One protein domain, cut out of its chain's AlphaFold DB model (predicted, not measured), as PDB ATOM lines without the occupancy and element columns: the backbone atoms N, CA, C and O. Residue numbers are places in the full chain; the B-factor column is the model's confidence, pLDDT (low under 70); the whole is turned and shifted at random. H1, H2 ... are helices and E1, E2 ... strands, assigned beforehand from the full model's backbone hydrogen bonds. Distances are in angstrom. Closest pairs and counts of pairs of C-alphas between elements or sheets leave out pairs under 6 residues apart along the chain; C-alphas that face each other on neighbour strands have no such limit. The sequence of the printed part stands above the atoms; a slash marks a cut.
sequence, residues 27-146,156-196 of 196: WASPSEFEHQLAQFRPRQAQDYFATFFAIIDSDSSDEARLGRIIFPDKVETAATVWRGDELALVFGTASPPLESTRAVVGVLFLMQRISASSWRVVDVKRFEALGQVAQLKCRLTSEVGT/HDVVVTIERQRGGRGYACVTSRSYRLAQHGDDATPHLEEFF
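This is residues 27 to 146 and 156 to 196 of the 196 residues of an uncharacterized protein of Verrucomicrobia bacterium (UniProt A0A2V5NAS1). Two strongly twisted four-stranded sheets are stacked face to face as a sandwich, their strands running nearly along one line, and the helix H1 packs on the face of the first sheet turned away from the second. E1 E2 E3 E4 make the first sheet, which curls round H1; E5 E6 E7 E8 make the second, and the long unnamed stretch 52 to 74 reaches out as far as 29 A from the mean of the C-alphas. The printed part has 161 residues, with three named helices and then eight named strands along the chain, in the order H1 H2 H3 E1 E2 E3 E4 E5 E6 E7 E8. Both sheets are antiparallel throughout, in the orders E1 - E2 - E3 - E4 and E5 - E6 - E7 - E8, and the class is mostly strand. The whole is compact, with a radius of gyration of the C-alphas of 16.8 A and spans of 52 by 35 by 24 A.

The first sheet holds E1, residues 75 to 83, E2, residues 87 to 94, E3, residues 102 to 115, and E4, residues 118 to 131, as a meander, each strand the antiparallel neighbour of the one before. E1 and E2 are a hairpin, with N 79 and O 91 at 2.9 A. The hairpin of E2 and E3 has N 92 and O 107 at 2.9 A, and that of E3 and E4 has N 108 and O 125 at 2.8 A. E4 bends by 56 degrees at residue 123. H1, residues 30 to 39, is on this sheet; its closest C-alphas to E1 are those of Ala 38 and Ala 78, 5.3 A apart. The second sheet holds E5, residues 133 to 142, E6, residues 159 to 168, E7, residues 171 to 182, and E8, residues 191 to 195; E6 E7 E8 are a meander too. N 137 and O 163 of E5 and E6 are 2.9 A apart, N 164 and O 175 of the hairpin E6 and E7 are 2.8 A apart, and N 180 and O 193 of the hairpin E7 and E8 are 2.9 A apart. In the sandwich, two sheets face to face, the facing parts are 10.6 A centre to centre and their best planes 10 degrees apart. The closest C-alphas of E1 and E5 are those of Val 81 and Leu 140, 6.4 A; those of E4 and E8 are Asp 123 and His 191, 5.5 A. E5 and E8 are apart. H2, residues 42 to 45, and H3, residues 48 to 51, are not on either sheet; they touch only at the corner by their link, the C-alphas of Pro 42 and Ala 50 being 4.4 A apart. Every O i to N i+4 pair is within hydrogen-bond range in H1, while H2 and H3 are too short for such a pair.

E3 measures 40.6 A from C-alpha 102 to C-alpha 115, E4 39.0 A, E7 35.5 A, E6 29.9 A and E5 27.7 A. E2 measures 23.6 A, E1 20.8 A, H1 14.4 A and E8 12.5 A; H2 and H3 have four residues each. H1 begins with C-alpha 30 at (79.337, 150.608, 101.591). E3 begins with C-alpha 102 at (78.166, 129.775, 80.840), and E8 ends with C-alpha 195 at (98.760, 147.008, 87.683).

The two C-alphas farthest apart are those of Glu 63 and Thr 146, 55.8 A. Residues 147 to 155 are not printed, in the link across the cut from E5 to E6; C-alphas 146 and 156 are 12.1 A apart. The link from H3 to E1 is long, with 23 residues, and within it residues 55 to 56 pair antiparallel with residues 69 to 70. The mean pLDDT of the printed part is 86.7; residues 143 to 146, 156, 169 to 171, 184 to 188 and 196 are under 70.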
ATOM      1  N   TRP A  27      74.562 156.334  99.158       95.56
ATOM      2  CA  TRP A  27      74.256 155.363 100.204       95.56
ATOM      3  C   TRP A  27      74.806 155.848 101.537       95.56
ATOM      4  O   TRP A  27      75.826 156.532 101.571       95.56
ATOM      5  N   ALA A  28      74.191 155.462 102.649       95.25
ATOM      6  CA  ALA A  28      74.697 155.799 103.973       95.25
ATOM      7  C   ALA A  28      76.024 155.089 104.287       95.25
ATOM      8  O   ALA A  28      76.831 155.594 105.069       95.25
ATOM      9  N   SER A  29      76.269 153.921 103.679       95.00
ATOM     10  CA  SER A  29      77.504 153.147 103.853       95.00
ATOM     11  C   SER A  29      77.783 152.185 102.686       95.00
ATOM     12  O   SER A  29      76.852 151.824 101.961       95.00
ATOM     13  N   PRO A  30      79.025 151.677 102.543       94.94
ATOM     14  CA  PRO A  30      79.337 150.608 101.591       94.94
ATOM     15  C   PRO A  30      78.533 149.324 101.839       94.94
ATOM     16  O   PRO A  30      78.136 148.653 100.892       94.94
ATOM     17  N   SER A  31      78.225 149.010 103.101       95.50
ATOM     18  CA  SER A  31      77.423 147.834 103.467       95.50
ATOM     19  C   SER A  31      75.963 147.953 103.027       95.50
ATOM     20  O   SER A  31      75.346 146.958 102.660       95.50
ATOM     21  N   GLU A  32      75.401 149.164 103.034       96.00
ATOM     22  CA  GLU A  32      74.066 149.399 102.477       96.00
ATOM     23  C   GLU A  32      74.065 149.191 100.962       96.00
ATOM     24  O   GLU A  32      73.185 148.510 100.435       96.00
ATOM     25  N   PHE A  33      75.073 149.726 100.267       96.00
ATOM     26  CA  PHE A  33      75.238 149.494  98.836       96.00
ATOM     27  C   PHE A  33      75.393 148.003  98.516       96.00
ATOM     28  O   PHE A  33      74.697 147.500  97.641       96.00
ATOM     29  N   GLU A  34      76.238 147.276  99.253       95.69
ATOM     30  CA  GLU A  34      76.397 145.823  99.123       95.69
ATOM     31  C   GLU A  34      75.058 145.087  99.290       95.69
ATOM     32  O   GLU A  34      74.715 144.226  98.477       95.69
ATOM     33  N   HIS A  35      74.269 145.458 100.302       96.19
ATOM     34  CA  HIS A  35      72.962 144.857 100.551       96.19
ATOM     35  C   HIS A  35      71.972 145.116  99.407       96.19
ATOM     36  O   HIS A  35      71.303 144.189  98.946       96.19
ATOM     37  N   GLN A  36      71.902 146.356  98.915       95.62
ATOM     38  CA  GLN A  36      71.069 146.704  97.763       95.62
ATOM     39  C   GLN A  36      71.531 145.969  96.499       95.62
ATOM     40  O   GLN A  36      70.708 145.442  95.750       95.62
ATOM     41  N   LEU A  37      72.846 145.868  96.293       95.75
ATOM     42  CA  LEU A  37      73.437 145.161  95.165       95.75
ATOM     43  C   LEU A  37      73.066 143.673  95.186       95.75
ATOM     44  O   LEU A  37      72.671 143.139  94.155       95.75
ATOM     45  N   ALA A  38      73.105 143.019  96.349       94.94
ATOM     46  CA  ALA A  38      72.697 141.621  96.512       94.94
ATOM     47  C   ALA A  38      71.204 141.375  96.210       94.94
ATOM     48  O   ALA A  38      70.807 140.266  95.844       94.94
ATOM     49  N   GLN A  39      70.361 142.397  96.362       95.81
ATOM     50  CA  GLN A  39      68.929 142.333  96.056       95.81
ATOM     51  C   GLN A  39      68.608 142.725  94.609       95.81
ATOM     52  O   GLN A  39      67.497 142.464  94.140       95.81
ATOM     53  N   PHE A  40      69.569 143.316  93.896       95.50
ATOM     54  CA  PHE A  40      69.366 143.882  92.574       95.50
ATOM     55  C   PHE A  40      69.000 142.816  91.531       95.50
ATOM     56  O   PHE A  40      69.575 141.722  91.470       95.50
ATOM     57  N   ARG A  41      68.022 143.155  90.682       96.19
ATOM     58  CA  ARG A  41      67.463 142.298  89.624       96.19
ATOM     59  C   ARG A  41      67.646 142.962  88.254       96.19
ATOM     60  O   ARG A  41      66.710 143.600  87.766       96.19
ATOM     61  N   PRO A  42      68.820 142.810  87.607       94.94
ATOM     62  CA  PRO A  42      69.152 143.535  86.377       94.94
ATOM     63  C   PRO A  42      68.134 143.347  85.246       94.94
ATOM     64  O   PRO A  42      67.757 144.320  84.599       94.94
ATOM     65  N   ARG A  43      67.614 142.125  85.046       93.94
ATOM     66  CA  ARG A  43      66.582 141.843  84.030       93.94
ATOM     67  C   ARG A  43      65.282 142.625  84.230       93.94
ATOM     68  O   ARG A  43      64.601 142.902  83.245       93.94
ATOM     69  N   GLN A  44      64.915 142.927  85.474       94.00
ATOM     70  CA  GLN A  44      63.684 143.659  85.786       94.00
ATOM     71  C   GLN A  44      63.894 145.168  85.683       94.00
ATOM     72  O   GLN A  44      63.033 145.856  85.149       94.00
ATOM     73  N   ALA A  45      65.036 145.664  86.168       89.94
ATOM     74  CA  ALA A  45      65.345 147.090  86.167       89.94
ATOM     75  C   ALA A  45      65.651 147.622  84.758       89.94
ATOM     76  O   ALA A  45      65.101 148.645  84.365       89.94
ATOM     77  N   GLN A  46      66.523 146.927  84.009       87.50
ATOM     78  CA  GLN A  46      67.022 147.330  82.678       87.50
ATOM     79  C   GLN A  46      67.462 148.804  82.590       87.50
ATOM     80  O   GLN A  46      67.382 149.433  81.537       87.50
ATOM     81  N   ASP A  47      67.936 149.353  83.705       85.69
ATOM     82  CA  ASP A  47      68.458 150.708  83.800       85.69
ATOM     83  C   ASP A  47      69.955 150.753  83.448       85.69
ATOM     84  O   ASP A  47      70.579 149.748  83.095       85.69
ATOM     85  N   TYR A  48      70.555 151.940  83.559       85.62
ATOM     86  CA  TYR A  48      71.989 152.130  83.334       85.62
ATOM     87  C   TYR A  48      72.845 151.184  84.195       85.62
ATOM     88  O   TYR A  48      73.825 150.625  83.707       85.62
ATOM     89  N   PHE A  49      72.452 150.932  85.443       86.56
ATOM     90  CA  PHE A  49      73.207 150.085  86.363       86.56
ATOM     91  C   PHE A  49      73.115 148.598  85.988       86.56
ATOM     92  O   PHE A  49      74.096 147.858  86.082       86.56
ATOM     93  N   ALA A  50      71.961 148.162  85.473       90.81
ATOM     94  CA  ALA A  50      71.763 146.819  84.941       90.81
ATOM     95  C   ALA A  50      72.715 146.510  83.775       90.81
ATOM     96  O   ALA A  50      73.129 145.357  83.618       90.81
ATOM     97  N   THR A  51      73.116 147.521  82.992       92.12
ATOM     98  CA  THR A  51      74.050 147.328  81.867       92.12
ATOM     99  C   THR A  51      75.438 146.861  82.310       92.12
ATOM    100  O   THR A  51      76.090 146.127  81.568       92.12
ATOM    101  N   PHE A  52      75.868 147.169  83.543       94.00
ATOM    102  CA  PHE A  52      77.142 146.673  84.075       94.00
ATOM    103  C   PHE A  52      77.168 145.149  84.237       94.00
ATOM    104  O   PHE A  52      78.230 144.537  84.141       94.00
ATOM    105  N   PHE A  53      76.008 144.524  84.434       95.62
ATOM    106  CA  PHE A  53      75.884 143.076  84.611       95.62
ATOM    107  C   PHE A  53      75.452 142.338  83.344       95.62
ATOM    108  O   PHE A  53      75.439 141.109  83.331       95.62
ATOM    109  N   ALA A  54      75.078 143.061  82.290       94.19
ATOM    110  CA  ALA A  54      74.615 142.459  81.052       94.19
ATOM    111  C   ALA A  54      75.773 141.899  80.217       94.19
ATOM    112  O   ALA A  54      76.928 142.272  80.411       94.19
ATOM    113  N   ILE A  55      75.463 141.028  79.260       92.94
ATOM    114  CA  ILE A  55      76.387 140.564  78.219       92.94
ATOM    115  C   ILE A  55      75.722 140.677  76.849       92.94
ATOM    116  O   ILE A  55      74.498 140.697  76.769       92.94
ATOM    117  N   ILE A  56      76.503 140.756  75.775       89.62
ATOM    118  CA  ILE A  56      75.982 140.682  74.407       89.62
ATOM    119  C   ILE A  56      76.108 139.237  73.928       89.62
ATOM    120  O   ILE A  56      77.178 138.643  74.045       89.62
ATOM    121  N   ASP A  57      75.029 138.676  73.390       85.69
ATOM    122  CA  ASP A  57      75.047 137.342  72.795       85.69
ATOM    123  C   ASP A  57      75.811 137.364  71.464       85.69
ATOM    124  O   ASP A  57      75.273 137.779  70.438       85.69
ATOM    125  N   SER A  58      77.088 136.980  71.474       80.81
ATOM    126  CA  SER A  58      77.932 136.948  70.270       80.81
ATOM    127  C   SER A  58      77.980 135.587  69.580       80.81
ATOM    128  O   SER A  58      78.463 135.506  68.453       80.81
ATOM    129  N   ASP A  59      77.498 134.533  70.242       73.06
ATOM    130  CA  ASP A  59      77.778 133.141  69.862       73.06
ATOM    131  C   ASP A  59      76.489 132.325  69.627       73.06
ATOM    132  O   ASP A  59      76.531 131.097  69.500       73.06
ATOM    133  N   SER A  60      75.328 132.988  69.588       74.94
ATOM    134  CA  SER A  60      74.041 132.359  69.290       74.94
ATOM    135  C   SER A  60      73.981 131.828  67.855       74.94
ATOM    136  O   SER A  60      74.273 132.542  66.897       74.94
ATOM    137  N   SER A  61      73.515 130.585  67.702       74.88
ATOM    138  CA  SER A  61      73.165 130.000  66.399       74.88
ATOM    139  C   SER A  61      71.844 130.532  65.833       74.88
ATOM    140  O   SER A  61      71.548 130.320  64.663       74.88
ATOM    141  N   ASP A  62      71.031 131.178  66.669       79.56
ATOM    142  CA  ASP A  62      69.826 131.894  66.262       79.56
ATOM    143  C   ASP A  62      70.198 133.341  65.894       79.56
ATOM    144  O   ASP A  62      70.533 134.146  66.774       79.56
ATOM    145  N   GLU A  63      70.135 133.668  64.598       76.12
ATOM    146  CA  GLU A  63      70.415 135.009  64.057       76.12
ATOM    147  C   GLU A  63      69.526 136.087  64.684       76.12
ATOM    148  O   GLU A  63      69.957 137.229  64.832       76.12
ATOM    149  N   ALA A  64      68.309 135.742  65.119       77.81
ATOM    150  CA  ALA A  64      67.421 136.701  65.759       77.81
ATOM    151  C   ALA A  64      67.931 137.141  67.139       77.81
ATOM    152  O   ALA A  64      67.497 138.183  67.639       77.81
ATOM    153  N   ARG A  65      68.810 136.351  67.770       72.31
ATOM    154  CA  ARG A  65      69.363 136.582  69.115       72.31
ATOM    155  C   ARG A  65      70.786 137.112  69.104       72.31
ATOM    156  O   ARG A  65      71.183 137.744  70.080       72.31
ATOM    157  N   LEU A  66      71.511 136.902  68.011       81.50
ATOM    158  CA  LEU A  66      72.850 137.439  67.832       81.50
ATOM    159  C   LEU A  66      72.847 138.967  68.020       81.50
ATOM    160  O   LEU A  66      72.016 139.684  67.464       81.50
ATOM    161  N   GLY A  67      73.762 139.469  68.844       83.00
ATOM    162  CA  GLY A  67      73.887 140.887  69.176       83.00
ATOM    163  C   GLY A  67      72.904 141.400  70.233       83.00
ATOM    164  O   GLY A  67      72.954 142.585  70.570       83.00
ATOM    165  N   ARG A  68      72.022 140.559  70.797       88.62
ATOM    166  CA  ARG A  68      71.111 140.989  71.870       88.62
ATOM    167  C   ARG A  68      71.838 141.169  73.195       88.62
ATOM    168  O   ARG A  68      72.694 140.371  73.566       88.62
ATOM    169  N   ILE A  69      71.416 142.182  73.947       90.69
ATOM    170  CA  ILE A  69      71.835 142.386  75.333       90.69
ATOM    171  C   ILE A  69      71.045 141.427  76.228       90.69
ATOM    172  O   ILE A  69      69.813 141.431  76.242       90.69
ATOM    173  N   ILE A  70      71.761 140.610  76.988       92.62
ATOM    174  CA  ILE A  70      71.218 139.624  77.912       92.62
ATOM    175  C   ILE A  70      71.534 140.070  79.331       92.62
ATOM    176  O   ILE A  70      72.690 140.132  79.752       92.62
ATOM    177  N   PHE A  71      70.474 140.348  80.081       94.62
ATOM    178  CA  PHE A  71      70.558 140.700  81.489       94.62
ATOM    179  C   PHE A  71      70.445 139.450  82.373       94.62
ATOM    180  O   PHE A  71      69.616 138.569  82.103       94.62
ATOM    181  N   PRO A  72      71.226 139.365  83.459       95.88
ATOM    182  CA  PRO A  72      71.029 138.342  84.471       95.88
ATOM    183  C   PRO A  72      69.767 138.613  85.295       95.88
ATOM    184  O   PRO A  72      69.345 139.757  85.480       95.88
ATOM    185  N   ASP A  73      69.176 137.548  85.832       96.81
ATOM    186  CA  ASP A  73      67.974 137.649  86.670       96.81
ATOM    187  C   ASP A  73      68.252 138.324  88.012       96.81
ATOM    188  O   ASP A  73      67.368 138.952  88.595       96.81
ATOM    189  N   LYS A  74      69.477 138.173  88.521       96.81
ATOM    190  CA  LYS A  74      69.933 138.719  89.798       96.81
ATOM    191  C   LYS A  74      71.439 138.881  89.834       96.81
ATOM    192  O   LYS A  74      72.154 138.189  89.110       96.81
ATOM    193  N   VAL A  75      71.894 139.721  90.750       96.94
ATOM    194  CA  VAL A  75      73.247 139.622  91.292       96.94
ATOM    195  C   VAL A  75      73.301 138.398  92.215       96.94
ATOM    196  O   VAL A  75      72.411 138.167  93.031       96.94
ATOM    197  N   GLU A  76      74.298 137.545  92.018       96.38
ATOM    198  CA  GLU A  76      74.466 136.275  92.730       96.38
ATOM    199  C   GLU A  76      75.309 136.427  93.987       96.38
ATOM    200  O   GLU A  76      75.004 135.812  95.008       96.38
ATOM    201  N   THR A  77      76.360 137.241  93.904       95.56
ATOM    202  CA  THR A  77      77.203 137.590  95.044       95.56
ATOM    203  C   THR A  77      77.456 139.087  95.041       95.56
ATOM    204  O   THR A  77      77.553 139.693  93.977       95.56
ATOM    205  N   ALA A  78      77.551 139.672  96.227       96.38
ATOM    206  CA  ALA A  78      78.011 141.032  96.452       96.38
ATOM    207  C   ALA A  78      78.788 141.020  97.766       96.38
ATOM    208  O   ALA A  78      78.312 140.438  98.739       96.38
ATOM    209  N   ALA A  79      79.987 141.590  97.773       94.88
ATOM    210  CA  ALA A  79      80.818 141.651  98.964       94.88
ATOM    211  C   ALA A  79      81.728 142.875  98.926       94.88
ATOM    212  O   ALA A  79      82.353 143.169  97.902       94.88
ATOM    213  N   THR A  80      81.850 143.557 100.059       94.06
ATOM    214  CA  THR A  80      82.915 144.532 100.290       94.06
ATOM    215  C   THR A  80      84.253 143.793 100.356       94.06
ATOM    216  O   THR A  80      84.477 142.963 101.234       94.06
ATOM    217  N   VAL A  81      85.137 144.074  99.401       92.62
ATOM    218  CA  VAL A  81      86.466 143.453  99.283       92.62
ATOM    219  C   VAL A  81      87.491 144.197 100.131       92.62
ATOM    220  O   VAL A  81      88.408 143.583 100.668       92.62
ATOM    221  N   TRP A  82      87.333 145.514 100.245       92.88
ATOM    222  CA  TRP A  82      88.181 146.375 101.057       92.88
ATOM    223  C   TRP A  82      87.418 147.637 101.464       92.88
ATOM    224  O   TRP A  82      86.532 148.095 100.735       92.88
ATOM    225  N   ARG A  83      87.760 148.206 102.621       90.25
ATOM    226  CA  ARG A  83      87.172 149.445 103.133       90.25
ATOM    227  C   ARG A  83      88.198 150.220 103.955       90.25
ATOM    228  O   ARG A  83      88.639 149.723 104.984       90.25
ATOM    229  N   GLY A  84      88.483 151.444 103.532       88.06
ATOM    230  CA  GLY A  84      89.146 152.472 104.331       88.06
ATOM    231  C   GLY A  84      88.151 153.506 104.868       88.06
ATOM    232  O   GLY A  84      86.930 153.310 104.812       88.06
ATOM    233  N   ASP A  85      88.677 154.622 105.370       87.00
ATOM    234  CA  ASP A  85      87.867 155.696 105.962       87.00
ATOM    235  C   ASP A  85      87.056 156.467 104.909       87.00
ATOM    236  O   ASP A  85      85.865 156.723 105.104       87.00
ATOM    237  N   GLU A  86      87.675 156.757 103.762       89.88
ATOM    238  CA  GLU A  86      87.087 157.587 102.700       89.88
ATOM    239  C   GLU A  86      86.791 156.816 101.404       89.88
ATOM    240  O   GLU A  86      86.065 157.308 100.539       89.88
ATOM    241  N   LEU A  87      87.316 155.595 101.262       92.12
ATOM    242  CA  LEU A  87      87.162 154.758 100.069       92.12
ATOM    243  C   LEU A  87      86.739 153.333 100.428       92.12
ATOM    244  O   LEU A  87      87.089 152.809 101.484       92.12
ATOM    245  N   ALA A  88      86.006 152.683  99.529       93.25
ATOM    246  CA  ALA A  88      85.662 151.272  99.658       93.25
ATOM    247  C   ALA A  88      85.574 150.594  98.290       93.25
ATOM    248  O   ALA A  88      85.234 151.221  97.288       93.25
ATOM    249  N   LEU A  89      85.854 149.294  98.263       95.06
ATOM    250  CA  LEU A  89      85.750 148.448  97.084       95.06
ATOM    251  C   LEU A  89      84.694 147.376  97.319       95.06
ATOM    252  O   LEU A  89      84.812 146.579  98.248       95.06
ATOM    253  N   VAL A  90      83.686 147.329  96.452       96.12
ATOM    254  CA  VAL A  90      82.605 146.338  96.509       96.12
ATOM    255  C   VAL A  90      82.583 145.566  95.200       96.12
ATOM    256  O   VAL A  90      82.568 146.158  94.124       96.12
ATOM    257  N   PHE A  91      82.600 144.240  95.276       97.25
ATOM    258  CA  PHE A  91      82.580 143.367  94.110       97.25
ATOM    259  C   PHE A  91      81.280 142.577  94.057       97.25
ATOM    260  O   PHE A  91      80.919 141.909  95.025       97.25
ATOM    261  N   GLY A  92      80.595 142.640  92.918       96.94
ATOM    262  CA  GLY A  92      79.403 141.851  92.647       96.94
ATOM    263  C   GLY A  92      79.588 140.925  91.453       96.94
ATOM    264  O   GLY A  92      80.258 141.289  90.488       96.94
ATOM    265  N   THR A  93      78.966 139.748  91.483       97.88
ATOM    266  CA  THR A  93      78.911 138.838  90.329       97.88
ATOM    267  C   THR A  93      77.484 138.490  89.955       97.88
ATOM    268  O   THR A  93      76.610 138.401  90.811       97.88
ATOM    269  N   ALA A  94      77.252 138.249  88.672       97.38
ATOM    270  CA  ALA A  94      75.991 137.755  88.145       97.38
ATOM    271  C   ALA A  94      76.246 136.791  86.983       97.38
ATOM    272  O   ALA A  94      77.274 136.891  86.311       97.38
ATOM    273  N   SER A  95      75.291 135.904  86.709       96.50
ATOM    274  CA  SER A  95      75.381 134.949  85.602       96.50
ATOM    275  C   SER A  95      74.264 135.200  84.584       96.50
ATOM    276  O   SER A  95      73.133 134.748  84.787       96.50
ATOM    277  N   PRO A  96      74.522 135.962  83.502       94.00
ATOM    278  CA  PRO A  96      73.553 136.133  82.426       94.00
ATOM    279  C   PRO A  96      73.241 134.788  81.753       94.00
ATOM    280  O   PRO A  96      74.166 134.029  81.451       94.00
ATOM    281  N   PRO A  97      71.963 134.467  81.496       91.75
ATOM    282  CA  PRO A  97      71.604 133.184  80.907       91.75
ATOM    283  C   PRO A  97      71.865 133.186  79.396       91.75
ATOM    284  O   PRO A  97      71.067 133.709  78.617       91.75
ATOM    285  N   LEU A  98      72.981 132.577  78.994       86.88
ATOM    286  CA  LEU A  98      73.282 132.208  77.608       86.88
ATOM    287  C   LEU A  98      72.933 130.731  77.371       86.88
ATOM    288  O   LEU A  98      72.998 129.917  78.291       86.88
ATOM    289  N   GLU A  99      72.568 130.370  76.139       78.56
ATOM    290  CA  GLU A  99      72.122 129.000  75.825       78.56
ATOM    291  C   GLU A  99      73.272 128.003  75.668       78.56
ATOM    292  O   GLU A  99      73.185 126.868  76.132       78.56
ATOM    293  N   SER A 100      74.351 128.416  75.002       74.56
ATOM    294  CA  SER A 100      75.433 127.525  74.564       74.56
ATOM    295  C   SER A 100      76.656 127.530  75.488       74.56
ATOM    296  O   SER A 100      77.460 126.595  75.468       74.56
ATOM    297  N   THR A 101      76.788 128.559  76.323       83.69
ATOM    298  CA  THR A 101      77.982 128.856  77.122       83.69
ATOM    299  C   THR A 101      77.569 129.354  78.506       83.69
ATOM    300  O   THR A 101      76.547 130.012  78.647       83.69
ATOM    301  N   ARG A 102      78.350 129.077  79.559       87.50
ATOM    302  CA  ARG A 102      78.166 129.775  80.840       87.50
ATOM    303  C   ARG A 102      78.821 131.148  80.760       87.50
ATOM    304  O   ARG A 102      79.977 131.257  80.349       87.50
ATOM    305  N   ALA A 103      78.098 132.164  81.208       91.75
ATOM    306  CA  ALA A 103      78.604 133.516  81.370       91.75
ATOM    307  C   ALA A 103      78.603 133.892  82.848       91.75
ATOM    308  O   ALA A 103      77.612 133.675  83.540       91.75
ATOM    309  N   VAL A 104      79.698 134.490  83.306       95.44
ATOM    310  CA  VAL A 104      79.764 135.183  84.594       95.44
ATOM    311  C   VAL A 104      80.282 136.588  84.332       95.44
ATOM    312  O   VAL A 104      81.346 136.762  83.736       95.44
ATOM    313  N   VAL A 105      79.536 137.585  84.790       96.25
ATOM    314  CA  VAL A 105      79.932 138.992  84.789       96.25
ATOM    315  C   VAL A 105      80.264 139.391  86.217       96.25
ATOM    316  O   VAL A 105      79.523 139.075  87.146       96.25
ATOM    317  N   GLY A 106      81.394 140.059  86.398       96.31
ATOM    318  CA  GLY A 106      81.845 140.601  87.672       96.31
ATOM    319  C   GLY A 106      82.016 142.102  87.548       96.31
ATOM    320  O   GLY A 106      82.534 142.579  86.539       96.31
ATOM    321  N   VAL A 107      81.600 142.845  88.562       97.19
ATOM    322  CA  VAL A 107      81.680 144.304  88.581       97.19
ATOM    323  C   VAL A 107      82.314 144.737  89.892       97.19
ATOM    324  O   VAL A 107      81.822 144.400  90.965       97.19
ATOM    325  N   LEU A 108      83.432 145.450  89.793       96.19
ATOM    326  CA  LEU A 108      84.134 146.064  90.910       96.19
ATOM    327  C   LEU A 108      83.771 147.545  90.954       96.19
ATOM    328  O   LEU A 108      84.070 148.284  90.016       96.19
ATOM    329  N   PHE A 109      83.137 147.958  92.042       95.31
ATOM    330  CA  PHE A 109      82.739 149.330  92.307       95.31
ATOM    331  C   PHE A 109      83.725 149.968  93.278       95.31
ATOM    332  O   PHE A 109      83.957 149.432  94.365       95.31
ATOM    333  N   LEU A 110      84.265 151.124  92.902       94.62
ATOM    334  CA  LEU A 110      84.957 152.021  93.814       94.62
ATOM    335  C   LEU A 110      83.954 153.029  94.360       94.62
ATOM    336  O   LEU A 110      83.335 153.782  93.603       94.62
ATOM    337  N   MET A 111      83.808 153.036  95.678       94.12
ATOM    338  CA  MET A 111      82.994 153.996  96.398       94.12
ATOM    339  C   MET A 111      83.874 155.040  97.076       94.12
ATOM    340  O   MET A 111      84.911 154.700  97.641       94.12
ATOM    341  N   GLN A 112      83.420 156.289  97.059       93.69
ATOM    342  CA  GLN A 112      84.019 157.408  97.777       93.69
ATOM    343  C   GLN A 112      83.003 157.985  98.756       93.69
ATOM    344  O   GLN A 112      81.837 158.202  98.405       93.69
ATOM    345  N   ARG A 113      83.456 158.262  99.971       92.62
ATOM    346  CA  ARG A 113      82.701 159.018 100.955       92.62
ATOM    347  C   ARG A 113      82.644 160.486 100.536       92.62
ATOM    348  O   ARG A 113      83.652 161.094 100.200       92.62
ATOM    349  N   ILE A 114      81.443 161.053 100.514       92.25
ATOM    350  CA  ILE A 114      81.223 162.477 100.205       92.25
ATOM    351  C   ILE A 114      80.816 163.284 101.435       92.25
ATOM    352  O   ILE A 114      80.936 164.506 101.443       92.25
ATOM    353  N   SER A 115      80.312 162.618 102.474       90.62
ATOM    354  CA  SER A 115      80.036 163.221 103.776       90.62
ATOM    355  C   SER A 115      80.024 162.155 104.871       90.62
ATOM    356  O   SER A 115      80.134 160.955 104.605       90.62
ATOM    357  N   ALA A 116      79.845 162.576 106.126       86.94
ATOM    358  CA  ALA A 116      79.853 161.681 107.283       86.94
ATOM    359  C   ALA A 116      78.929 160.454 107.131       86.94
ATOM    360  O   ALA A 116      79.266 159.378 107.625       86.94
ATOM    361  N   SER A 117      77.812 160.601 106.419       89.31
ATOM    362  CA  SER A 117      76.791 159.569 106.228       89.31
ATOM    363  C   SER A 117      76.402 159.403 104.758       89.31
ATOM    364  O   SER A 117      75.238 159.140 104.461       89.31
ATOM    365  N   SER A 118      77.326 159.644 103.827       94.00
ATOM    366  CA  SER A 118      77.026 159.524 102.402       94.00
ATOM    367  C   SER A 118      78.232 159.048 101.605       94.00
ATOM    368  O   SER A 118      79.332 159.592 101.713       94.00
ATOM    369  N   TRP A 119      77.994 158.026 100.794       95.25
ATOM    370  CA  TRP A 119      78.928 157.347  99.912       95.25
ATOM    371  C   TRP A 119      78.355 157.321  98.503       95.25
ATOM    372  O   TRP A 119      77.145 157.193  98.338       95.25
ATOM    373  N   ARG A 120      79.209 157.388  97.485       94.50
ATOM    374  CA  ARG A 120      78.813 157.290  96.073       94.50
ATOM    375  C   ARG A 120      79.774 156.395  95.305       94.50
ATOM    376  O   ARG A 120      80.940 156.304  95.675       94.50
ATOM    377  N   VAL A 121      79.317 155.810  94.204       93.56
ATOM    378  CA  VAL A 121      80.200 155.131  93.246       93.56
ATOM    379  C   VAL A 121      80.908 156.186  92.394       93.56
ATOM    380  O   VAL A 121      80.267 157.101  91.872       93.56
ATOM    381  N   VAL A 122      82.228 156.064  92.265       92.00
ATOM    382  CA  VAL A 122      83.082 157.001  91.509       92.00
ATOM    383  C   VAL A 122      83.862 156.344  90.375       92.00
ATOM    384  O   VAL A 122      84.186 157.024  89.410       92.00
ATOM    385  N   ASP A 123      84.111 155.036  90.444       92.25
ATOM    386  CA  ASP A 123      84.683 154.263  89.337       92.25
ATOM    387  C   ASP A 123      84.108 152.840  89.326       92.25
ATOM    388  O   ASP A 123      83.671 152.313  90.355       92.25
ATOM    389  N   VAL A 124      84.089 152.224  88.146       93.50
ATOM    390  CA  VAL A 124      83.530 150.891  87.908       93.50
ATOM    391  C   VAL A 124      84.427 150.126  86.940       93.50
ATOM    392  O   VAL A 124      84.688 150.579  85.826       93.50
ATOM    393  N   LYS A 125      84.847 148.916  87.321       94.12
ATOM    394  CA  LYS A 125      85.516 147.968  86.417       94.12
ATOM    395  C   LYS A 125      84.654 146.737  86.208       94.12
ATOM    396  O   LYS A 125      84.170 146.130  87.160       94.12
ATOM    397  N   ARG A 126      84.487 146.352  84.947       94.56
ATOM    398  CA  ARG A 126      83.655 145.222  84.529       94.56
ATOM    399  C   ARG A 126      84.517 144.101  83.959       94.56
ATOM    400  O   ARG A 126      85.442 144.337  83.184       94.56
ATOM    401  N   PHE A 127      84.181 142.873  84.324       93.56
ATOM    402  CA  PHE A 127      84.898 141.656  83.968       93.56
ATOM    403  C   PHE A 127      83.924 140.607  83.455       93.56
ATOM    404  O   PHE A 127      82.806 140.498  83.945       93.56
ATOM    405  N   GLU A 128      84.375 139.791  82.507       93.12
ATOM    406  CA  GLU A 128      83.555 138.741  81.906       93.12
ATOM    407  C   GLU A 128      84.333 137.430  81.809       93.12
ATOM    408  O   GLU A 128      85.472 137.400  81.330       93.12
ATOM    409  N   ALA A 129      83.707 136.334  82.218       90.69
ATOM    410  CA  ALA A 129      84.172 134.980  81.970       90.69
ATOM    411  C   ALA A 129      83.126 134.236  81.133       90.69
ATOM    412  O   ALA A 129      81.970 134.136  81.538       90.69
ATOM    413  N   LEU A 130      83.553 133.697  79.990       89.25
ATOM    414  CA  LEU A 130      82.734 132.887  79.088       89.25
ATOM    415  C   LEU A 130      83.379 131.514  78.895       89.25
ATOM    416  O   LEU A 130      84.579 131.429  78.628       89.25
ATOM    417  N   GLY A 131      82.596 130.447  79.019       85.38
ATOM    418  CA  GLY A 131      83.008 129.075  78.705       85.38
ATOM    419  C   GLY A 131      82.052 128.030  79.280       85.38
ATOM    420  O   GLY A 131      81.065 128.365  79.921       85.38
ATOM    421  N   GLN A 132      82.340 126.739  79.112       84.25
ATOM    422  CA  GLN A 132      81.604 125.694  79.850       84.25
ATOM    423  C   GLN A 132      81.890 125.755  81.354       84.25
ATOM    424  O   GLN A 132      81.034 125.415  82.170       84.25
ATOM    425  N   VAL A 133      83.092 126.209  81.709       83.88
ATOM    426  CA  VAL A 133      83.455 126.631  83.060       83.88
ATOM    427  C   VAL A 133      83.735 128.124  82.996       83.88
ATOM    428  O   VAL A 133      84.579 128.550  82.211       83.88
ATOM    429  N   ALA A 134      83.034 128.902  83.814       86.94
ATOM    430  CA  ALA A 134      83.209 130.340  83.941       86.94
ATOM    431  C   ALA A 134      83.125 130.711  85.424       86.94
ATOM    432  O   ALA A 134      82.178 130.320  86.105       86.94
ATOM    433  N   GLN A 135      84.130 131.423  85.929       90.75
ATOM    434  CA  GLN A 135      84.140 131.948  87.291       90.75
ATOM    435  C   GLN A 135      84.955 133.240  87.353       90.75
ATOM    436  O   GLN A 135      85.984 133.376  86.687       90.75
ATOM    437  N   LEU A 136      84.503 134.168  88.191       93.31
ATOM    438  CA  LEU A 136      85.237 135.367  88.571       93.31
ATOM    439  C   LEU A 136      85.393 135.391  90.089       93.31
ATOM    440  O   LEU A 136      84.446 135.089  90.816       93.31
ATOM    441  N   LYS A 137      86.587 135.738  90.559       90.81
ATOM    442  CA  LYS A 137      86.869 135.986  91.975       90.81
ATOM    443  C   LYS A 137      87.623 137.296  92.103       90.81
ATOM    444  O   LYS A 137      88.511 137.567  91.302       90.81
ATOM    445  N   CYS A 138      87.285 138.068  93.126       92.06
ATOM    446  CA  CYS A 138      88.037 139.243  93.537       92.06
ATOM    447  C   CYS A 138      88.672 138.960  94.897       92.06
ATOM    448  O   CYS A 138      88.017 138.390  95.773       92.06
ATOM    449  N   ARG A 139      89.947 139.312  95.061       89.75
ATOM    450  CA  ARG A 139      90.684 139.172  96.318       89.75
ATOM    451  C   ARG A 139      91.503 140.424  96.576       89.75
ATOM    452  O   ARG A 139      92.107 140.953  95.651       89.75
ATOM    453  N   LEU A 140      91.567 140.836  97.834       86.19
ATOM    454  CA  LEU A 140      92.555 141.797  98.308       86.19
ATOM    455  C   LEU A 140      93.919 141.092  98.362       86.19
ATOM    456  O   LEU A 140      94.045 140.051  99.006       86.19
ATOM    457  N   THR A 141      94.904 141.600  97.625       79.62
ATOM    458  CA  THR A 141      96.237 140.985  97.488       79.62
ATOM    459  C   THR A 141      97.354 141.812  98.105       79.62
ATOM    460  O   THR A 141      98.390 141.251  98.453       79.62
ATOM    461  N   SER A 142      97.128 143.104  98.322       74.12
ATOM    462  CA  SER A 142      97.947 143.933  99.199       74.12
ATOM    463  C   SER A 142      97.055 144.919  99.932       74.12
ATOM    464  O   SER A 142      96.205 145.568  99.323       74.12
ATOM    465  N   GLU A 143      97.282 145.022 101.233       60.94
ATOM    466  CA  GLU A 143      96.838 146.120 102.073       60.94
ATOM    467  C   GLU A 143      98.050 146.521 102.907       60.94
ATOM    468  O   GLU A 143      98.580 145.716 103.676       60.94
ATOM    469  N   VAL A 144      98.534 147.745 102.720       49.81
ATOM    470  CA  VAL A 144      99.479 148.332 103.669       49.81
ATOM    471  C   VAL A 144      98.661 149.182 104.640       49.81
ATOM    472  O   VAL A 144      97.957 150.095 104.218       49.81
ATOM    473  N   GLY A 145      98.748 148.842 105.931       43.16
ATOM    474  CA  GLY A 145      98.141 149.534 107.079       43.16
ATOM    475  C   GLY A 145      97.358 148.559 107.978       43.16
ATOM    476  O   GLY A 145      96.545 147.802 107.484       43.16
ATOM    477  N   THR A 146      97.502 148.467 109.304       41.84
ATOM    478  CA  THR A 146      98.071 149.384 110.298       41.84
ATOM    479  C   THR A 146      98.399 148.627 111.601       41.84
ATOM    480  O   THR A 146      97.550 147.974 112.204       41.84
ATOM    481  N   HIS A 156      98.221 154.309 100.268       57.50
ATOM    482  CA  HIS A 156      97.400 153.997  99.088       57.50
ATOM    483  C   HIS A 156      97.758 152.673  98.379       57.50
ATOM    484  O   HIS A 156      97.371 152.466  97.231       57.50
ATOM    485  N   ASP A 157      98.441 151.739  99.044       71.56
ATOM    486  CA  ASP A 157      98.886 150.462  98.459       71.56
ATOM    487  C   ASP A 157      97.815 149.360  98.557       71.56
ATOM    488  O   ASP A 157      98.089 148.201  98.892       71.56
ATOM    489  N   VAL A 158      96.565 149.728  98.274       82.00
ATOM    490  CA  VAL A 158      95.455 148.777  98.157       82.00
ATOM    491  C   VAL A 158      95.493 148.182  96.761       82.00
ATOM    492  O   VAL A 158      95.241 148.876  95.772       82.00
ATOM    493  N   VAL A 159      95.776 146.883  96.687       85.62
ATOM    494  CA  VAL A 159      95.777 146.127  95.434       85.62
ATOM    495  C   VAL A 159      94.749 145.014  95.519       85.62
ATOM    496  O   VAL A 159      94.778 144.187  96.431       85.62
ATOM    497  N   VAL A 160      93.844 144.974  94.544       88.12
ATOM    498  CA  VAL A 160      92.883 143.883  94.369       88.12
ATOM    499  C   VAL A 160      93.195 143.105  93.105       88.12
ATOM    500  O   VAL A 160      93.452 143.680  92.052       88.12
ATOM    501  N   THR A 161      93.137 141.784  93.182       90.62
ATOM    502  CA  THR A 161      93.346 140.901  92.037       90.62
ATOM    503  C   THR A 161      92.041 140.229  91.647       90.62
ATOM    504  O   THR A 161      91.348 139.626  92.470       90.62
ATOM    505  N   ILE A 162      91.729 140.311  90.357       92.12
ATOM    506  CA  ILE A 162      90.622 139.614  89.722       92.12
ATOM    507  C   ILE A 162      91.158 138.360  89.050       92.12
ATOM    508  O   ILE A 162      91.897 138.433  88.067       92.12
ATOM    509  N   GLU A 163      90.747 137.206  89.560       91.69
ATOM    510  CA  GLU A 163      90.978 135.914  88.926       91.69
ATOM    511  C   GLU A 163      89.792 135.587  88.021       91.69
ATOM    512  O   GLU A 163      88.638 135.519  88.455       91.69
ATOM    513  N   ARG A 164      90.088 135.357  86.746       91.62
ATOM    514  CA  ARG A 164      89.130 134.935  85.732       91.62
ATOM    515  C   ARG A 164      89.454 133.517  85.308       91.62
ATOM    516  O   ARG A 164      90.474 133.280  84.666       91.62
ATOM    517  N   GLN A 165      88.552 132.597  85.617       89.19
ATOM    518  CA  GLN A 165      88.601 131.230  85.127       89.19
ATOM    519  C   GLN A 165      87.624 131.076  83.964       89.19
ATOM    520  O   GLN A 165      86.432 131.350  84.105       89.19
ATOM    521  N   ARG A 166      88.130 130.609  82.823       85.25
ATOM    522  CA  ARG A 166      87.323 130.256  81.650       85.25
ATOM    523  C   ARG A 166      87.834 128.979  80.997       85.25
ATOM    524  O   ARG A 166      89.041 128.739  80.981       85.25
ATOM    525  N   GLY A 167      86.952 128.153  80.447       79.94
ATOM    526  CA  GLY A 167      87.383 126.896  79.836       79.94
ATOM    527  C   GLY A 167      86.277 126.011  79.279       79.94
ATOM    528  O   GLY A 167      85.094 126.339  79.347       79.94
ATOM    529  N   GLY A 168      86.694 124.870  78.734       72.94
ATOM    530  CA  GLY A 168      85.862 123.846  78.100       72.94
ATOM    531  C   GLY A 168      86.364 122.430  78.404       72.94
ATOM    532  O   GLY A 168      87.254 122.243  79.235       72.94
ATOM    533  N   ARG A 169      85.806 121.411  77.735       63.72
ATOM    534  CA  ARG A 169      86.252 120.016  77.906       63.72
ATOM    535  C   ARG A 169      87.758 119.889  77.633       63.72
ATOM    536  O   ARG A 169      88.195 120.052  76.501       63.72
ATOM    537  N   GLY A 170      88.526 119.583  78.682       66.94
ATOM    538  CA  GLY A 170      89.969 119.324  78.615       66.94
ATOM    539  C   GLY A 170      90.887 120.540  78.795       66.94
ATOM    540  O   GLY A 170      92.098 120.355  78.819       66.94
ATOM    541  N   TYR A 171      90.356 121.759  78.958       63.72
ATOM    542  CA  TYR A 171      91.177 122.959  79.163       63.72
ATOM    543  C   TYR A 171      90.471 123.992  80.045       63.72
ATOM    544  O   TYR A 171      89.368 124.440  79.732       63.72
ATOM    545  N   ALA A 172      91.134 124.407  81.124       74.62
ATOM    546  CA  ALA A 172      90.743 125.550  81.939       74.62
ATOM    547  C   ALA A 172      91.910 126.539  81.979       74.62
ATOM    548  O   ALA A 172      93.024 126.182  82.348       74.62
ATOM    549  N   CYS A 173      91.639 127.779  81.590       81.44
ATOM    550  CA  CYS A 173      92.577 128.883  81.673       81.44
ATOM    551  C   CYS A 173      92.186 129.762  82.856       81.44
ATOM    552  O   CYS A 173      91.028 130.177  82.966       81.44
ATOM    553  N   VAL A 174      93.155 130.050  83.720       87.06
ATOM    554  CA  VAL A 174      93.030 131.071  84.756       87.06
ATOM    555  C   VAL A 174      93.926 132.231  84.353       87.06
ATOM    556  O   VAL A 174      95.119 132.052  84.127       87.06
ATOM    557  N   THR A 175      93.336 133.411  84.230       87.12
ATOM    558  CA  THR A 175      94.052 134.671  84.019       87.12
ATOM    559  C   THR A 175      93.801 135.577  85.208       87.12
ATOM    560  O   THR A 175      92.661 135.655  85.665       87.12
ATOM    561  N   SER A 176      94.826 136.294  85.651       89.88
ATOM    562  CA  SER A 176      94.721 137.246  86.754       89.88
ATOM    563  C   SER A 176      95.048 138.651  86.270       89.88
ATOM    564  O   SER A 176      95.908 138.819  85.406       89.88
ATOM    565  N   ARG A 177      94.352 139.650  86.813       88.69
ATOM    566  CA  ARG A 177      94.671 141.074  86.638       88.69
ATOM    567  C   ARG A 177      94.571 141.778  87.974       88.69
ATOM    568  O   ARG A 177      93.611 141.531  88.703       88.69
ATOM    569  N   SER A 178      95.534 142.635  88.277       89.25
ATOM    570  CA  SER A 178      95.556 143.394  89.521       89.25
ATOM    571  C   SER A 178      95.178 144.845  89.265       89.25
ATOM    572  O   SER A 178      95.433 145.385  88.192       89.25
ATOM    573  N   TYR A 179      94.536 145.463  90.246       88.56
ATOM    574  CA  TYR A 179      94.093 146.846  90.205       88.56
ATOM    575  C   TYR A 179      94.524 147.533  91.487       88.56
ATOM    576  O   TYR A 179      94.294 146.997  92.571       88.56
ATOM    577  N   ARG A 180      95.127 148.712  91.356       89.12
ATOM    578  CA  ARG A 180      95.500 149.566  92.483       89.12
ATOM    579  C   ARG A 180      94.589 150.783  92.565       89.12
ATOM    580  O   ARG A 180      94.080 151.248  91.541       89.12
ATOM    581  N   LEU A 181      94.400 151.300  93.774       85.81
ATOM    582  CA  LEU A 181      93.776 152.606  93.967       85.81
ATOM    583  C   LEU A 181      94.758 153.702  93.543       85.81
ATOM    584  O   LEU A 181      95.869 153.778  94.058       85.81
ATOM    585  N   ALA A 182      94.343 154.552  92.605       81.44
ATOM    586  CA  ALA A 182      95.111 155.705  92.164       81.44
ATOM    587  C   ALA A 182      94.360 157.004  92.497       81.44
ATOM    588  O   ALA A 182      93.195 157.186  92.132       81.44
ATOM    589  N   GLN A 183      95.055 157.928  93.159       72.00
ATOM    590  CA  GLN A 183      94.655 159.324  93.341       72.00
ATOM    591  C   GLN A 183      95.791 160.203  92.818       72.00
ATOM    592  O   GLN A 183      96.899 160.185  93.347       72.00
ATOM    593  N   HIS A 184      95.551 160.932  91.729       56.72
ATOM    594  CA  HIS A 184      96.547 161.838  91.151       56.72
ATOM    595  C   HIS A 184      96.418 163.241  91.775       56.72
ATOM    596  O   HIS A 184      95.801 164.127  91.196       56.72
ATOM    597  N   GLY A 185      97.020 163.453  92.946       54.44
ATOM    598  CA  GLY A 185      97.066 164.764  93.614       54.44
ATOM    599  C   GLY A 185      95.755 165.203  94.284       54.44
ATOM    600  O   GLY A 185      94.743 164.509  94.208       54.44
ATOM    601  N   ASP A 186      95.800 166.372  94.935       52.84
ATOM    602  CA  ASP A 186      94.800 166.871  95.904       52.84
ATOM    603  C   ASP A 186      93.370 167.095  95.358       52.84
ATOM    604  O   ASP A 186      92.464 167.370  96.141       52.84
ATOM    605  N   ASP A 187      93.133 166.959  94.046       55.94
ATOM    606  CA  ASP A 187      91.820 167.204  93.413       55.94
ATOM    607  C   ASP A 187      91.408 166.126  92.383       55.94
ATOM    608  O   ASP A 187      90.433 166.276  91.641       55.94
ATOM    609  N   ALA A 188      92.134 165.004  92.295       69.62
ATOM    610  CA  ALA A 188      91.749 163.928  91.383       69.62
ATOM    611  C   ALA A 188      90.715 162.993  92.014       69.62
ATOM    612  O   ALA A 188      90.924 162.415  93.081       69.62
ATOM    613  N   THR A 189      89.619 162.762  91.285       81.19
ATOM    614  CA  THR A 189      88.668 161.699  91.629       81.19
ATOM    615  C   THR A 189      89.411 160.353  91.661       81.19
ATOM    616  O   THR A 189      90.099 160.012  90.688       81.19
ATOM    617  N   PRO A 190      89.305 159.593  92.764       85.75
ATOM    618  CA  PRO A 190      89.968 158.305  92.890       85.75
ATOM    619  C   PRO A 190      89.436 157.342  91.828       85.75
ATOM    620  O   PRO A 190      88.235 157.301  91.557       85.75
ATOM    621  N   HIS A 191      90.334 156.564  91.235       87.94
ATOM    622  CA  HIS A 191      89.999 155.573  90.217       87.94
ATOM    623  C   HIS A 191      90.870 154.326  90.363       87.94
ATOM    624  O   HIS A 191      91.894 154.324  91.048       87.94
ATOM    625  N   LEU A 192      90.442 153.244  89.720       87.56
ATOM    626  CA  LEU A 192      91.168 151.983  89.672       87.56
ATOM    627  C   LEU A 192      92.058 151.943  88.428       87.56
ATOM    628  O   LEU A 192      91.578 152.061  87.293       87.56
ATOM    629  N   GLU A 193      93.347 151.710  88.646       87.88
ATOM    630  CA  GLU A 193      94.352 151.548  87.597       87.88
ATOM    631  C   GLU A 193      94.807 150.084  87.530       87.88
ATOM    632  O   GLU A 193      95.044 149.462  88.564       87.88
ATOM    633  N   GLU A 194      94.904 149.517  86.322       86.38
ATOM    634  CA  GLU A 194      95.431 148.158  86.126       86.38
ATOM    635  C   GLU A 194      96.943 148.139  86.408       86.38
ATOM    636  O   GLU A 194      97.689 148.972  85.897       86.38
ATOM    637  N   PHE A 195      97.383 147.187  87.228       72.88
ATOM    638  CA  PHE A 195      98.760 147.008  87.683       72.88
ATOM    639  C   PHE A 195      99.250 145.609  87.270       72.88
ATOM    640  O   PHE A 195      98.539 144.623  87.498       72.88
ATOM    641  N   PHE A 196     100.424 145.539  86.633       61.47
ATOM    642  CA  PHE A 196     101.016 144.311  86.076       61.47
ATOM    643  C   PHE A 196     101.998 143.646  87.039       61.47
ATOM    644  O   PHE A 196     102.878 144.362  87.564       61.47
TER     645      PHE A 196